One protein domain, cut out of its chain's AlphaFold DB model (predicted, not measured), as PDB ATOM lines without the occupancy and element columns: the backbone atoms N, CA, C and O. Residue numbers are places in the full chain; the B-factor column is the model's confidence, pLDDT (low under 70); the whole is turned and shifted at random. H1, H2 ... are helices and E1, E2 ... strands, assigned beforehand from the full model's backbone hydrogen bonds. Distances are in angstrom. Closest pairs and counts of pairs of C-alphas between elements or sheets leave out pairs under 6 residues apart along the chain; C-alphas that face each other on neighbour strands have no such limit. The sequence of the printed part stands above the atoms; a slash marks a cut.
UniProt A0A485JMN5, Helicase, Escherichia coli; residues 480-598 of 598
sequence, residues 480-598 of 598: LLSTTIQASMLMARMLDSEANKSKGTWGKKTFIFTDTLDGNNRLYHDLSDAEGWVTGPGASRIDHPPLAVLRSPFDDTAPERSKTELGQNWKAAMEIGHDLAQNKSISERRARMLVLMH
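What this domain is: This is residues 480 to 598 of the 598 residues of the protein "Helicase" of Escherichia coli (UniProt A0A485JMN5). A small sheet of three short strands makes one end of this domain, with helix H2 laid along it and helix H1 set steeply to H2 near the middle of the whole. The end of H1 meets the short helix H4, and beyond lies the short helix H3, at the end of the domain away from the sheet; two long stretches of loop link these parts. You have 119 printed residues, with four named helices and three named strands in the order H1 E1 H2 H3 H4 E2 E3. The sheet runs E1 E3 E2, antiparallel throughout; the class is mixed, helices and strands, with 53 residues, under half, in named elements. The whole is compact, with a radius of gyration of the C-alphas of 14.7 A and spans of 43 by 33 by 28 A.

How they stand to each other: Start at the inner strand E3, residues 594 to 597. Its neighbour E1, residues 510 to 513, is antiparallel to it at 159 degrees; look for N 512 and O 595, 2.9 A apart. On the other side, E2, residues 586 to 589, forms a hairpin with E3, and N 587 and O 596 are 2.8 A apart. H2, residues 517 to 530, is on the sheet at a height of 9.0 A, over E3 and E2; it runs along the strands, at 3 degrees to E3 on the local plane. The closest C-alphas of H2 and E3 are those of Tyr 524 and Val 595, 6.3 A apart. H1, residues 480 to 494, is on the sheet too, and with H2 it makes two layers, helices on one face of a sheet. H1 and H2 touch at a steep tilt of 60 degrees, the same way, closest at the C-alphas of Ile 485 and Leu 527, 5.6 A. With residues 493 to 494 alone, H1 touches H4, residues 571 to 576, at a steep tilt of 49 degrees; the closest C-alphas are those of Arg 493 and Ala 573, 5.4 A. H3, residues 560 to 565, touches no helix. In H2, H3 and H4 every O i to N i+4 pair is within hydrogen-bond range; in H1, 9 of 11 are.

Where its parts are: Find C-alpha 510 at (215.528, 208.601, 172.937), where E1 begins; E1 is 9.9 A long, E2 10.3 A and E3 10.0 A. E3 ends at C-alpha 597, (214.895, 210.717, 177.676). H1 begins at C-alpha 480, (214.887, 191.672, 181.694), and runs 21.4 A; H2 runs 19.7 A, H3 8.7 A and H4 8.8 A.

The domain as a whole: The two C-alphas farthest apart are those of Arg 561 and Ala 591, 44.6 A. The printed part has no cut and ends at His 598, the chain's last residue. Two links are long: residues 495 to 509, and residues 531 to 559, where 533 to 534 pair briefly with 541 to 542, antiparallel. The mean pLDDT of the printed part is 87.6; look under 70 at residues 537 to 538, 589 to 596 and 598.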
ATOM      1  N   LEU A 480     214.832 191.279 183.114       79.25
ATOM      2  CA  LEU A 480     214.887 191.672 181.694       79.25
ATOM      3  C   LEU A 480     214.774 193.194 181.502       79.25
ATOM      4  O   LEU A 480     215.432 193.760 180.632       79.25
ATOM      5  N   LEU A 481     214.013 193.866 182.372       86.31
ATOM      6  CA  LEU A 481     213.869 195.322 182.382       86.31
ATOM      7  C   LEU A 481     215.206 196.056 182.588       86.31
ATOM      8  O   LEU A 481     215.407 197.125 182.021       86.31
ATOM      9  N   SER A 482     216.158 195.458 183.314       89.56
ATOM     10  CA  SER A 482     217.500 196.020 183.511       89.56
ATOM     11  C   SER A 482     218.272 196.153 182.197       89.56
ATOM     12  O   SER A 482     219.065 197.082 182.059       89.56
ATOM     13  N   THR A 483     218.030 195.258 181.232       92.38
ATOM     14  CA  THR A 483     218.620 195.362 179.889       92.38
ATOM     15  C   THR A 483     218.085 196.604 179.188       92.38
ATOM     16  O   THR A 483     218.864 197.424 178.714       92.38
ATOM     17  N   THR A 484     216.762 196.795 179.198       92.56
ATOM     18  CA  THR A 484     216.104 197.966 178.602       92.56
ATOM     19  C   THR A 484     216.567 199.271 179.240       92.56
ATOM     20  O   THR A 484     216.867 200.221 178.518       92.56
ATOM     21  N   ILE A 485     216.665 199.326 180.573       93.56
ATOM     22  CA  ILE A 485     217.097 200.520 181.313       93.56
ATOM     23  C   ILE A 485     218.508 200.921 180.886       93.56
ATOM     24  O   ILE A 485     218.714 202.028 180.396       93.56
ATOM     25  N   GLN A 486     219.479 200.013 181.000       94.56
ATOM     26  CA  GLN A 486     220.875 200.367 180.739       94.56
ATOM     27  C   GLN A 486     221.172 200.569 179.249       94.56
ATOM     28  O   GLN A 486     221.964 201.445 178.904       94.56
ATOM     29  N   ALA A 487     220.482 199.845 178.361       95.56
ATOM     30  CA  ALA A 487     220.523 200.125 176.928       95.56
ATOM     31  C   ALA A 487     219.969 201.522 176.615       95.56
ATOM     32  O   ALA A 487     220.550 202.251 175.816       95.56
ATOM     33  N   SER A 488     218.894 201.943 177.287       95.38
ATOM     34  CA  SER A 488     218.330 203.288 177.117       95.38
ATOM     35  C   SER A 488     219.285 204.378 177.609       95.38
ATOM     36  O   SER A 488     219.488 205.370 176.907       95.38
ATOM     37  N   MET A 489     219.922 204.166 178.767       96.06
ATOM     38  CA  MET A 489     220.928 205.076 179.326       96.06
ATOM     39  C   MET A 489     222.128 205.260 178.397       96.06
ATOM     40  O   MET A 489     222.586 206.390 178.204       96.06
ATOM     41  N   LEU A 490     222.629 204.156 177.832       96.75
ATOM     42  CA  LEU A 490     223.722 204.174 176.867       96.75
ATOM     43  C   LEU A 490     223.275 204.857 175.573       96.75
ATOM     44  O   LEU A 490     223.930 205.793 175.131       96.75
ATOM     45  N   MET A 491     222.130 204.473 175.000       96.12
ATOM     46  CA  MET A 491     221.642 205.045 173.740       96.12
ATOM     47  C   MET A 491     221.475 206.564 173.838       96.12
ATOM     48  O   MET A 491     221.928 207.291 172.960       96.12
ATOM     49  N   ALA A 492     220.899 207.069 174.933       95.38
ATOM     50  CA  ALA A 492     220.725 208.508 175.150       95.38
ATOM     51  C   ALA A 492     222.047 209.293 175.253       95.38
ATOM     52  O   ALA A 492     222.043 210.516 175.089       95.38
ATOM     53  N   ARG A 493     223.160 208.607 175.535       95.69
ATOM     54  CA  ARG A 493     224.525 209.152 175.595       95.69
ATOM     55  C   ARG A 493     225.348 208.866 174.337       95.69
ATOM     56  O   ARG A 493     226.318 209.563 174.074       95.69
ATOM     57  N   MET A 494     224.930 207.895 173.530       96.31
ATOM     58  CA  MET A 494     225.454 207.680 172.181       96.31
ATOM     59  C   MET A 494     224.744 208.550 171.138       96.31
ATOM     60  O   MET A 494     225.233 208.666 170.025       96.31
ATOM     61  N   LEU A 495     223.637 209.213 171.481       95.19
ATOM     62  CA  LEU A 495     223.003 210.290 170.706       95.19
ATOM     63  C   LEU A 495     223.683 211.644 170.945       95.19
ATOM     64  O   LEU A 495     224.527 211.763 171.825       95.19
ATOM     65  N   ASP A 496     223.399 212.664 170.134       94.56
ATOM     66  CA  ASP A 496     224.054 213.970 170.262       94.56
ATOM     67  C   ASP A 496     223.693 214.672 171.573       94.56
ATOM     68  O   ASP A 496     222.537 214.674 172.002       94.56
ATOM     69  N   SER A 497     224.692 215.303 172.194       92.81
ATOM     70  CA  SER A 497     224.484 216.161 173.359       92.81
ATOM     71  C   SER A 497     224.046 217.572 172.943       92.81
ATOM     72  O   SER A 497     223.874 217.895 171.758       92.81
ATOM     73  N   GLU A 498     223.876 218.458 173.924       88.19
ATOM     74  CA  GLU A 498     223.629 219.879 173.663       88.19
ATOM     75  C   GLU A 498     224.771 220.537 172.875       88.19
ATOM     76  O   GLU A 498     224.500 221.435 172.076       88.19
ATOM     77  N   ALA A 499     226.000 220.016 172.993       88.56
ATOM     78  CA  ALA A 499     227.165 220.475 172.236       88.56
ATOM     79  C   ALA A 499     227.022 220.273 170.717       88.56
ATOM     80  O   ALA A 499     227.703 220.948 169.948       88.56
ATOM     81  N   ASN A 500     226.121 219.383 170.270       91.06
ATOM     82  CA  ASN A 500     225.773 219.186 168.858       91.06
ATOM     83  C   ASN A 500     226.986 218.916 167.947       91.06
ATOM     84  O   ASN A 500     227.037 219.428 166.824       91.06
ATOM     85  N   LYS A 501     227.971 218.141 168.426       91.88
ATOM     86  CA  LYS A 501     229.234 217.898 167.710       91.88
ATOM     87  C   LYS A 501     229.024 217.365 166.295       91.88
ATOM     88  O   LYS A 501     229.672 217.834 165.365       91.88
ATOM     89  N   SER A 502     228.045 216.481 166.105       90.81
ATOM     90  CA  SER A 502     227.762 215.904 164.789       90.81
ATOM     91  C   SER A 502     227.020 216.831 163.824       90.81
ATOM     92  O   SER A 502     226.700 216.432 162.702       90.81
ATOM     93  N   LYS A 503     226.696 218.055 164.265       89.38
ATOM     94  CA  LYS A 503     225.962 219.074 163.502       89.38
ATOM     95  C   LYS A 503     224.609 218.576 162.972       89.38
ATOM     96  O   LYS A 503     224.142 219.037 161.936       89.38
ATOM     97  N   GLY A 504     223.953 217.684 163.718       87.25
ATOM     98  CA  GLY A 504     222.635 217.140 163.381       87.25
ATOM     99  C   GLY A 504     222.652 215.821 162.604       87.25
ATOM    100  O   GLY A 504     221.591 215.393 162.162       87.25
ATOM    101  N   THR A 505     223.814 215.169 162.467       89.44
ATOM    102  CA  THR A 505     223.911 213.813 161.893       89.44
ATOM    103  C   THR A 505     223.188 212.790 162.774       89.44
ATOM    104  O   THR A 505     222.430 211.966 162.268       89.44
ATOM    105  N   TRP A 506     223.349 212.879 164.102       91.19
ATOM    106  CA  TRP A 506     222.585 212.079 165.066       91.19
ATOM    107  C   TRP A 506     221.494 212.899 165.761       91.19
ATOM    108  O   TRP A 506     221.611 214.105 165.986       91.19
ATOM    109  N   GLY A 507     220.408 212.216 166.134       91.19
ATOM    110  CA  GLY A 507     219.347 212.789 166.963       91.19
ATOM    111  C   GLY A 507     219.808 213.058 168.401       91.19
ATOM    112  O   GLY A 507     220.874 212.617 168.809       91.19
ATOM    113  N   LYS A 508     218.975 213.753 169.186       90.81
ATOM    114  CA  LYS A 508     219.264 214.133 170.589       90.81
ATOM    115  C   LYS A 508     218.346 213.486 171.629       90.81
ATOM    116  O   LYS A 508     218.471 213.760 172.814       90.81
ATOM    117  N   LYS A 509     217.338 212.726 171.195       90.19
ATOM    118  CA  LYS A 509     216.268 212.224 172.068       90.19
ATOM    119  C   LYS A 509     216.058 210.740 171.853       90.19
ATOM    120  O   LYS A 509     215.943 210.305 170.708       90.19
ATOM    121  N   THR A 510     215.903 210.016 172.953       91.38
ATOM    122  CA  THR A 510     215.528 208.601 172.937       91.38
ATOM    123  C   THR A 510     214.046 208.477 173.268       91.38
ATOM    124  O   THR A 510     213.574 209.005 174.277       91.38
ATOM    125  N   PHE A 511     213.309 207.790 172.397       91.31
ATOM    126  CA  PHE A 511     211.897 207.459 172.578       91.31
ATOM    127  C   PHE A 511     211.804 205.968 172.885       91.31
ATOM    128  O   PHE A 511     212.245 205.154 172.076       91.31
ATOM    129  N   ILE A 512     211.243 205.616 174.038       90.62
ATOM    130  CA  ILE A 512     211.132 204.228 174.485       90.62
ATOM    131  C   ILE A 512     209.653 203.883 174.594       90.62
ATOM    132  O   ILE A 512     208.904 204.571 175.288       90.62
ATOM    133  N   PHE A 513     209.240 202.833 173.891       88.19
ATOM    134  CA  PHE A 513     207.854 202.383 173.840       88.19
ATOM    135  C   PHE A 513     207.707 201.038 174.543       88.19
ATOM    136  O   PHE A 513     208.554 200.156 174.387       88.19
ATOM    137  N   THR A 514     206.610 200.874 175.277       85.06
ATOM    138  CA  THR A 514     206.213 199.600 175.884       85.06
ATOM    139  C   THR A 514     204.850 199.158 175.354       85.06
ATOM    140  O   THR A 514     204.092 199.942 174.784       85.06
ATOM    141  N   ASP A 515     204.531 197.881 175.532       81.69
ATOM    142  CA  ASP A 515     203.261 197.272 175.122       81.69
ATOM    143  C   ASP A 515     202.106 197.542 176.105       81.69
ATOM    144  O   ASP A 515     200.932 197.444 175.744       81.69
ATOM    145  N   THR A 516     202.436 197.890 177.351       81.75
ATOM    146  CA  THR A 516     201.484 198.092 178.446       81.75
ATOM    147  C   THR A 516     201.768 199.372 179.228       81.75
ATOM    148  O   THR A 516     202.914 199.800 179.376       81.75
ATOM    149  N   LEU A 517     200.708 199.967 179.793       78.50
ATOM    150  CA  LEU A 517     200.820 201.121 180.696       78.50
ATOM    151  C   LEU A 517     201.574 200.781 181.985       78.50
ATOM    152  O   LEU A 517     202.314 201.616 182.490       78.50
ATOM    153  N   ASP A 518     201.385 199.576 182.525       82.75
ATOM    154  CA  ASP A 518     202.107 199.126 183.721       82.75
ATOM    155  C   ASP A 518     203.613 199.015 183.443       82.75
ATOM    156  O   ASP A 518     204.412 199.588 184.180       82.75
ATOM    157  N   GLY A 519     203.996 198.393 182.320       84.94
ATOM    158  CA  GLY A 519     205.387 198.355 181.872       84.94
ATOM    159  C   GLY A 519     205.983 199.750 181.670       84.94
ATOM    160  O   GLY A 519     207.113 199.990 182.083       84.94
ATOM    161  N   ASN A 520     205.206 200.690 181.119       85.25
ATOM    162  CA  ASN A 520     205.635 202.079 180.933       85.25
ATOM    163  C   ASN A 520     205.910 202.789 182.266       85.25
ATOM    164  O   ASN A 520     206.944 203.433 182.416       85.25
ATOM    165  N   ASN A 521     204.996 202.657 183.237       85.56
ATOM    166  CA  ASN A 521     205.139 203.280 184.555       85.56
ATOM    167  C   ASN A 521     206.352 202.712 185.305       85.56
ATOM    168  O   ASN A 521     207.132 203.477 185.867       85.56
ATOM    169  N   ARG A 522     206.531 201.382 185.299       87.69
ATOM    170  CA  ARG A 522     207.694 200.736 185.933       87.69
ATOM    171  C   ARG A 522     208.993 201.197 185.292       87.69
ATOM    172  O   ARG A 522     209.875 201.673 185.992       87.69
ATOM    173  N   LEU A 523     209.066 201.147 183.961       90.00
ATOM    174  CA  LEU A 523     210.237 201.607 183.224       90.00
ATOM    175  C   LEU A 523     210.556 203.076 183.518       90.00
ATOM    176  O   LEU A 523     211.721 203.401 183.699       90.00
ATOM    177  N   TYR A 524     209.551 203.956 183.574       90.62
ATOM    178  CA  TYR A 524     209.754 205.362 183.920       90.62
ATOM    179  C   TYR A 524     210.418 205.509 185.292       90.62
ATOM    180  O   TYR A 524     211.449 206.167 185.393       90.62
ATOM    181  N   HIS A 525     209.861 204.875 186.324       89.88
ATOM    182  CA  HIS A 525     210.389 204.975 187.683       89.88
ATOM    183  C   HIS A 525     211.781 204.351 187.815       89.88
ATOM    184  O   HIS A 525     212.675 204.995 188.357       89.88
ATOM    185  N   ASP A 526     211.988 203.156 187.264       92.06
ATOM    186  CA  ASP A 526     213.264 202.445 187.364       92.06
ATOM    187  C   ASP A 526     214.371 203.134 186.545       92.06
ATOM    188  O   ASP A 526     215.527 203.182 186.963       92.06
ATOM    189  N   LEU A 527     214.037 203.706 185.381       93.25
ATOM    190  CA  LEU A 527     214.980 204.495 184.584       93.25
ATOM    191  C   LEU A 527     215.285 205.841 185.257       93.25
ATOM    192  O   LEU A 527     216.432 206.281 185.225       93.25
ATOM    193  N   SER A 528     214.290 206.486 185.876       92.44
ATOM    194  CA  SER A 528     214.490 207.699 186.675       92.44
ATOM    195  C   SER A 528     215.430 207.453 187.846       92.44
ATOM    196  O   SER A 528     216.376 208.219 188.008       92.44
ATOM    197  N   ASP A 529     215.226 206.369 188.589       93.00
ATOM    198  CA  ASP A 529     216.105 205.952 189.682       93.00
ATOM    199  C   ASP A 529     217.525 205.647 189.181       93.00
ATOM    200  O   ASP A 529     218.498 206.182 189.705       93.00
ATOM    201  N   ALA A 530     217.671 204.902 188.079       93.88
ATOM    202  CA  ALA A 530     218.977 204.627 187.469       93.88
ATOM    203  C   ALA A 530     219.730 205.902 187.030       93.88
ATOM    204  O   ALA A 530     220.964 205.948 187.069       93.88
ATOM    205  N   GLU A 531     218.993 206.942 186.638       94.50
ATOM    206  CA  GLU A 531     219.504 208.284 186.349       94.50
ATOM    207  C   GLU A 531     219.577 209.190 187.585       94.50
ATOM    208  O   GLU A 531     219.856 210.371 187.431       94.50
ATOM    209  N   GLY A 532     219.361 208.680 188.800       92.69
ATOM    210  CA  GLY A 532     219.554 209.393 190.065       92.69
ATOM    211  C   GLY A 532     218.387 210.259 190.539       92.69
ATOM    212  O   GLY A 532     218.564 211.090 191.433       92.69
ATOM    213  N   TRP A 533     217.203 210.098 189.948       92.44
ATOM    214  CA  TRP A 533     216.003 210.856 190.287       92.44
ATOM    215  C   TRP A 533     215.066 210.084 191.208       92.44
ATOM    216  O   TRP A 533     214.668 208.960 190.922       92.44
ATOM    217  N   VAL A 534     214.566 210.771 192.233       87.00
ATOM    218  CA  VAL A 534     213.421 210.314 193.024       87.00
ATOM    219  C   VAL A 534     212.158 210.989 192.505       87.00
ATOM    220  O   VAL A 534     211.991 212.211 192.588       87.00
ATOM    221  N   THR A 535     211.250 210.174 191.977       82.31
ATOM    222  CA  THR A 535     209.952 210.599 191.435       82.31
ATOM    223  C   THR A 535     208.826 210.308 192.430       82.31
ATOM    224  O   THR A 535     208.752 209.206 192.969       82.31
ATOM    225  N   GLY A 536     207.916 211.259 192.657       74.12
ATOM    226  CA  GLY A 536     206.777 211.093 193.569       74.12
ATOM    227  C   GLY A 536     205.650 212.097 193.295       74.12
ATOM    228  O   GLY A 536     205.687 212.778 192.275       74.12
ATOM    229  N   PRO A 537     204.656 212.241 194.195       64.69
ATOM    230  CA  PRO A 537     203.536 213.183 194.039       64.69
ATOM    231  C   PRO A 537     203.928 214.677 194.007       64.69
ATOM    232  O   PRO A 537     203.059 215.528 193.829       64.69
ATOM    233  N   GLY A 538     205.211 214.999 194.211       67.25
ATOM    234  CA  GLY A 538     205.782 216.346 194.143       67.25
ATOM    235  C   GLY A 538     206.783 216.511 192.992       67.25
ATOM    236  O   GLY A 538     206.879 215.670 192.101       67.25
ATOM    237  N   ALA A 539     207.547 217.607 193.003       72.25
ATOM    238  CA  ALA A 539     208.610 217.822 192.021       72.25
ATOM    239  C   ALA A 539     209.689 216.731 192.136       72.25
ATOM    240  O   ALA A 539     210.086 216.359 193.243       72.25
ATOM    241  N   SER A 540     210.159 216.227 190.992       82.81
ATOM    242  CA  SER A 540     211.262 215.259 190.961       82.81
ATOM    243  C   SER A 540     212.543 215.921 191.466       82.81
ATOM    244  O   SER A 540     212.809 217.081 191.146       82.81
ATOM    245  N   ARG A 541     213.325 215.190 192.261       87.12
ATOM    246  CA  ARG A 541     214.588 215.674 192.836       87.12
ATOM    247  C   ARG A 541     215.710 214.678 192.582       87.12
ATOM    248  O   ARG A 541     215.447 213.483 192.486       87.12
ATOM    249  N   ILE A 542     216.935 215.180 192.511       89.25
ATOM    250  CA  ILE A 542     218.136 214.350 192.417       89.25
ATOM    251  C   ILE A 542     218.465 213.821 193.817       89.25
ATOM    252  O   ILE A 542     218.444 214.588 194.781       89.25
ATOM    253  N   ASP A 543     218.735 212.523 193.922       90.31
ATOM    254  CA  ASP A 543     219.065 211.830 195.176       90.31
ATOM    255  C   ASP A 543     220.501 211.292 195.177       90.31
ATOM    256  O   ASP A 543     221.218 211.427 196.167       90.31
ATOM    257  N   HIS A 544     220.956 210.753 194.043       90.81
ATOM    258  CA  HIS A 544     222.296 210.186 193.887       90.81
ATOM    259  C   HIS A 544     222.829 210.385 192.454       90.81
ATOM    260  O   HIS A 544     222.062 210.743 191.556       90.81
ATOM    261  N   PRO A 545     224.140 210.192 192.198       92.81
ATOM    262  CA  PRO A 545     224.662 210.221 190.831       92.81
ATOM    263  C   PRO A 545     224.042 209.110 189.961       92.81
ATOM    264  O   PRO A 545     223.599 208.085 190.490       92.81
ATOM    265  N   PRO A 546     223.994 209.286 188.630       95.56
ATOM    266  CA  PRO A 546     223.462 208.277 187.721       95.56
ATOM    267  C   PRO A 546     224.409 207.074 187.618       95.56
ATOM    268  O   PRO A 546     225.628 207.222 187.698       95.56
ATOM    269  N   LEU A 547     223.882 205.886 187.307       95.56
ATOM    270  CA  LEU A 547     224.702 204.676 187.091       95.56
ATOM    271  C   LEU A 547     225.706 204.805 185.932       95.56
ATOM    272  O   LEU A 547     226.615 203.983 185.796       95.56
ATOM    273  N   ALA A 548     225.541 205.811 185.072       95.94
ATOM    274  CA  ALA A 548     226.481 206.120 184.006       95.94
ATOM    275  C   ALA A 548     227.855 206.566 184.540       95.94
ATOM    276  O   ALA A 548     228.858 206.291 183.886       95.94
ATOM    277  N   VAL A 549     227.923 207.165 185.740       95.75
ATOM    278  CA  VAL A 549     229.184 207.652 186.330       95.75
ATOM    279  C   VAL A 549     230.203 206.526 186.526       95.75
ATOM    280  O   VAL A 549     231.388 206.717 186.270       95.75
ATOM    281  N   LEU A 550     229.728 205.319 186.860       95.06
ATOM    282  CA  LEU A 550     230.561 204.127 187.060       95.06
ATOM    283  C   LEU A 550     231.327 203.730 185.785       95.06
ATOM    284  O   LEU A 550     232.391 203.120 185.857       95.06
ATOM    285  N   ARG A 551     230.810 204.101 184.605       95.56
ATOM    286  CA  ARG A 551     231.447 203.844 183.302       95.56
ATOM    287  C   ARG A 551     232.470 204.885 182.881       95.56
ATOM    288  O   ARG A 551     233.076 204.740 181.819       95.56
ATOM    289  N   SER A 552     232.663 205.930 183.680       93.88
ATOM    290  CA  SER A 552     233.699 206.918 183.415       93.88
ATOM    291  C   SER A 552     235.082 206.266 183.507       93.88
ATOM    292  O   SER A 552     235.335 205.530 184.467       93.88
ATOM    293  N   PRO A 553     236.002 206.534 182.563       88.69
ATOM    294  CA  PRO A 553     237.393 206.107 182.701       88.69
ATOM    295  C   PRO A 553     238.077 206.763 183.912       88.69
ATOM    296  O   PRO A 553     239.013 206.197 184.459       88.69
ATOM    297  N   PHE A 554     237.566 207.911 184.374       88.12
ATOM    298  CA  PHE A 554     238.096 208.674 185.511       88.12
ATOM    299  C   PHE A 554     237.491 208.286 186.865       88.12
ATOM    300  O   PHE A 554     237.804 208.901 187.878       88.12
ATOM    301  N   ASP A 555     236.570 207.323 186.886       87.69
ATOM    302  CA  ASP A 555     235.985 206.828 188.126       87.69
ATOM    303  C   ASP A 555     236.872 205.724 188.740       87.69
ATOM    304  O   ASP A 555     237.232 204.754 188.068       87.69
ATOM    305  N   ASP A 556     237.182 205.849 190.032       86.19
ATOM    306  CA  ASP A 556     238.122 204.966 190.741       86.19
ATOM    307  C   ASP A 556     237.491 203.653 191.249       86.19
ATOM    308  O   ASP A 556     238.155 202.853 191.911       86.19
ATOM    309  N   THR A 557     236.208 203.383 190.968       85.88
ATOM    310  CA  THR A 557     235.528 202.182 191.495       85.88
ATOM    311  C   THR A 557     236.011 200.882 190.853       85.88
ATOM    312  O   THR A 557     235.883 199.811 191.454       85.88
ATOM    313  N   ALA A 558     236.582 200.955 189.646       90.31
ATOM    314  CA  ALA A 558     237.237 199.837 188.977       90.31
ATOM    315  C   ALA A 558     238.334 200.331 188.013       90.31
ATOM    316  O   ALA A 558     238.159 201.390 187.406       90.31
ATOM    317  N   PRO A 559     239.419 199.558 187.803       91.06
ATOM    318  CA  PRO A 559     240.478 199.925 186.865       91.06
ATOM    319  C   PRO A 559     239.957 200.130 185.436       91.06
ATOM    320  O   PRO A 559     239.169 199.320 184.939       91.06
ATOM    321  N   GLU A 560     240.457 201.155 184.738       90.19
ATOM    322  CA  GLU A 560     240.071 201.470 183.351       90.19
ATOM    323  C   GLU A 560     240.251 200.272 182.406       90.19
ATOM    324  O   GLU A 560     239.390 199.985 181.570       90.19
ATOM    325  N   ARG A 561     241.343 199.518 182.574       89.81
ATOM    326  CA  ARG A 561     241.601 198.306 181.790       89.81
ATOM    327  C   ARG A 561     240.480 197.276 181.942       89.81
ATOM    328  O   ARG A 561     240.002 196.759 180.940       89.81
ATOM    329  N   SER A 562     240.010 197.028 183.165       91.38
ATOM    330  CA  SER A 562     238.908 196.091 183.422       91.38
ATOM    331  C   SER A 562     237.574 196.612 182.887       91.38
ATOM    332  O   SER A 562     236.783 195.836 182.355       91.38
ATOM    333  N   LYS A 563     237.326 197.928 182.975       93.12
ATOM    334  CA  LYS A 563     236.162 198.564 182.333       93.12
ATOM    335  C   LYS A 563     236.190 198.339 180.820       93.12
ATOM    336  O   LYS A 563     235.164 198.009 180.241       93.12
ATOM    337  N   THR A 564     237.360 198.464 180.201       91.44
ATOM    338  CA  THR A 564     237.558 198.267 178.758       91.44
ATOM    339  C   THR A 564     237.375 196.801 178.356       91.44
ATOM    340  O   THR A 564     236.580 196.513 177.469       91.44
ATOM    341  N   GLU A 565     238.018 195.863 179.059       90.50
ATOM    342  CA  GLU A 565     237.899 194.413 178.812       90.50
ATOM    343  C   GLU A 565     236.448 193.911 178.906       90.50
ATOM    344  O   GLU A 565     236.057 192.998 178.183       90.50
ATOM    345  N   LEU A 566     235.640 194.514 179.783       92.56
ATOM    346  CA  LEU A 566     234.245 194.131 180.010       92.56
ATOM    347  C   LEU A 566     233.225 195.031 179.289       92.56
ATOM    348  O   LEU A 566     232.029 194.945 179.584       92.56
ATOM    349  N   GLY A 567     233.672 195.919 178.392       92.06
ATOM    350  CA  GLY A 567     232.807 196.823 177.621       92.06
ATOM    351  C   GLY A 567     231.984 197.803 178.470       92.06
ATOM    352  O   GLY A 567     230.878 198.185 178.092       92.06
ATOM    353  N   GLN A 568     232.489 198.181 179.647       94.81
ATOM    354  CA  GLN A 568     231.890 199.163 180.562       94.81
ATOM    355  C   GLN A 568     232.602 200.526 180.541       94.81
ATOM    356  O   GLN A 568     232.292 201.372 181.372       94.81
ATOM    357  N   ASN A 569     233.550 200.765 179.632       94.50
ATOM    358  CA  ASN A 569     234.184 202.075 179.469       94.50
ATOM    359  C   ASN A 569     233.368 202.934 178.490       94.50
ATOM    360  O   ASN A 569     233.374 202.676 177.292       94.50
ATOM    361  N   TRP A 570     232.649 203.947 178.983       95.50
ATOM    362  CA  TRP A 570     231.800 204.818 178.150       95.50
ATOM    363  C   TRP A 570     232.503 206.118 177.736       95.50
ATOM    364  O   TRP A 570     231.847 207.141 177.528       95.50
ATOM    365  N   LYS A 571     233.832 206.099 177.578       94.44
ATOM    366  CA  LYS A 571     234.612 207.248 177.089       94.44
ATOM    367  C   LYS A 571     234.043 207.848 175.794       94.44
ATOM    368  O   LYS A 571     233.994 209.069 175.672       94.44
ATOM    369  N   ALA A 572     233.516 207.021 174.887       95.00
ATOM    370  CA  ALA A 572     232.865 207.466 173.651       95.00
ATOM    371  C   ALA A 572     231.750 208.508 173.889       95.00
ATOM    372  O   ALA A 572     231.661 209.507 173.180       95.00
ATOM    373  N   ALA A 573     230.932 208.331 174.933       95.81
ATOM    374  CA  ALA A 573     229.893 209.294 175.297       95.81
ATOM    375  C   ALA A 573     230.474 210.653 175.726       95.81
ATOM    376  O   ALA A 573     229.889 211.699 175.440       95.81
ATOM    377  N   MET A 574     231.637 210.648 176.379       94.69
ATOM    378  CA  MET A 574     232.348 211.874 176.752       94.69
ATOM    379  C   MET A 574     232.940 212.571 175.527       94.69
ATOM    380  O   MET A 574     232.848 213.793 175.414       94.69
ATOM    381  N   GLU A 575     233.470 211.811 174.567       93.19
ATOM    382  CA  GLU A 575     233.959 212.344 173.288       93.19
ATOM    383  C   GLU A 575     232.830 212.989 172.471       93.19
ATOM    384  O   GLU A 575     233.027 214.058 171.892       93.19
ATOM    385  N   ILE A 576     231.617 212.432 172.522       95.19
ATOM    386  CA  ILE A 576     230.395 213.033 171.955       95.19
ATOM    387  C   ILE A 576     230.006 214.342 172.673       95.19
ATOM    388  O   ILE A 576     229.339 215.202 172.093       95.19
ATOM    389  N   GLY A 577     230.460 214.532 173.914       94.19
ATOM    390  CA  GLY A 577     230.219 215.726 174.723       94.19
ATOM    391  C   GLY A 577     229.131 215.554 175.780       94.19
ATOM    392  O   GLY A 577     228.455 216.534 176.093       94.19
ATOM    393  N   HIS A 578     228.911 214.338 176.288       95.12
ATOM    394  CA  HIS A 578     228.102 214.106 177.490       95.12
ATOM    395  C   HIS A 578     228.983 214.050 178.736       95.12
ATOM    396  O   HIS A 578     230.076 213.489 178.712       95.12
ATOM    397  N   ASP A 579     228.461 214.553 179.849       94.12
ATOM    398  CA  ASP A 579     229.019 214.292 181.171       94.12
ATOM    399  C   ASP A 579     228.329 213.057 181.774       94.12
ATOM    400  O   ASP A 579     227.107 213.018 181.934       94.12
ATOM    401  N   LEU A 580     229.106 212.020 182.095       94.69
ATOM    402  CA  LEU A 580     228.578 210.783 182.678       94.69
ATOM    403  C   LEU A 580     228.084 210.963 184.120       94.69
ATOM    404  O   LEU A 580     227.284 210.148 184.573       94.69
ATOM    405  N   ALA A 581     228.519 212.015 184.820       93.62
ATOM    406  CA  ALA A 581     228.017 212.372 186.144       93.62
ATOM    407  C   ALA A 581     226.700 213.165 186.085       93.62
ATOM    408  O   ALA A 581     226.013 213.284 187.099       93.62
ATOM    409  N   GLN A 582     226.320 213.683 184.912       92.44
ATOM    410  CA  GLN A 582     225.087 214.441 184.738       92.44
ATOM    411  C   GLN A 582     223.868 213.510 184.643       92.44
ATOM    412  O   GLN A 582     223.793 212.620 183.788       92.44
ATOM    413  N   ASN A 583     222.881 213.755 185.508       91.50
ATOM    414  CA  ASN A 583     221.584 213.080 185.495       91.50
ATOM    415  C   ASN A 583     220.778 213.504 184.253       91.50
ATOM    416  O   ASN A 583     220.507 214.695 184.064       91.50
ATOM    417  N   LYS A 584     220.344 212.551 183.419       88.56
ATOM    418  CA  LYS A 584     219.467 212.856 182.274       88.56
ATOM    419  C   LYS A 584     218.019 213.057 182.710       88.56
ATOM    420  O   LYS A 584     217.553 212.414 183.647       88.56
ATOM    421  N   SER A 585     217.290 213.944 182.032       84.44
ATOM    422  CA  SER A 585     215.880 214.201 182.352       84.44
ATOM    423  C   SER A 585     214.979 213.198 181.637       84.44
ATOM    424  O   SER A 585     215.119 212.966 180.434       84.44
ATOM    425  N   ILE A 586     214.033 212.614 182.370       85.12
ATOM    426  CA  ILE A 586     213.101 211.615 181.848       85.12
ATOM    427  C   ILE A 586     211.677 212.146 181.992       85.12
ATOM    428  O   ILE A 586     211.302 212.678 183.035       85.12
ATOM    429  N   SER A 587     210.867 212.005 180.944       81.06
ATOM    430  CA  SER A 587     209.450 212.368 180.973       81.06
ATOM    431  C   SER A 587     208.561 211.236 180.473       81.06
ATOM    432  O   SER A 587     208.899 210.516 179.535       81.06
ATOM    433  N   GLU A 588     207.396 211.081 181.099       74.00
ATOM    434  CA  GLU A 588     206.409 210.064 180.740       74.00
ATOM    435  C   GLU A 588     205.237 210.688 179.968       74.00
ATOM    436  O   GLU A 588     204.665 211.705 180.372       74.00
ATOM    437  N   ARG A 589     204.807 210.051 178.874       65.56
ATOM    438  CA  ARG A 589     203.534 210.351 178.205       65.56
ATOM    439  C   ARG A 589     202.610 209.142 178.253       65.56
ATOM    440  O   ARG A 589     202.516 208.379 177.293       65.56
ATOM    441  N   ARG A 590     201.842 209.038 179.342       56.16
ATOM    442  CA  ARG A 590     200.883 207.943 179.596       56.16
ATOM    443  C   ARG A 590     199.924 207.664 178.438       56.16
ATOM    444  O   ARG A 590     199.659 206.512 178.129       56.16
ATOM    445  N   ALA A 591     199.452 208.700 177.741       45.38
ATOM    446  CA  ALA A 591     198.534 208.540 176.609       45.38
ATOM    447  C   ALA A 591     199.143 207.811 175.392       45.38
ATOM    448  O   ALA A 591     198.404 207.401 174.503       45.38
ATOM    449  N   ARG A 592     200.475 207.680 175.321       46.25
ATOM    450  CA  ARG A 592     201.191 207.076 174.187       46.25
ATOM    451  C   ARG A 592     202.112 205.912 174.582       46.25
ATOM    452  O   ARG A 592     202.879 205.494 173.727       46.25
ATOM    453  N   MET A 593     202.040 205.414 175.829       60.22
ATOM    454  CA  MET A 593     202.947 204.373 176.368       60.22
ATOM    455  C   MET A 593     204.413 204.655 176.003       60.22
ATOM    456  O   MET A 593     205.094 203.848 175.374       60.22
ATOM    457  N   LEU A 594     204.827 205.889 176.295       65.88
ATOM    458  CA  LEU A 594     206.077 206.468 175.830       65.88
ATOM    459  C   LEU A 594     206.844 207.058 177.014       65.88
ATOM    460  O   LEU A 594     206.321 207.934 177.716       65.88
ATOM    461  N   VAL A 595     208.099 206.644 177.158       69.12
ATOM    462  CA  VAL A 595     209.112 207.297 177.993       69.12
ATOM    463  C   VAL A 595     210.076 208.060 177.082       69.12
ATOM    464  O   VAL A 595     210.537 207.553 176.059       69.12
ATOM    465  N   LEU A 596     210.344 209.313 177.433       67.69
ATOM    466  CA  LEU A 596     211.239 210.219 176.721       67.69
ATOM    467  C   LEU A 596     212.450 210.513 177.588       67.69
ATOM    468  O   LEU A 596     212.282 210.947 178.725       67.69
ATOM    469  N   MET A 597     213.641 210.356 177.024       75.81
ATOM    470  CA  MET A 597     214.895 210.717 177.676       75.81
ATOM    471  C   MET A 597     215.556 211.874 176.922       75.81
ATOM    472  O   MET A 597     215.664 211.834 175.688       75.81
ATOM    473  N   HIS A 598     215.937 212.907 177.673       62.75
ATOM    474  CA  HIS A 598     216.582 214.137 177.212       62.75
ATOM    475  C   HIS A 598     218.067 214.122 177.581       62.75
ATOM    476  O   HIS A 598     218.365 213.959 178.785       62.75
TER     477      HIS A 598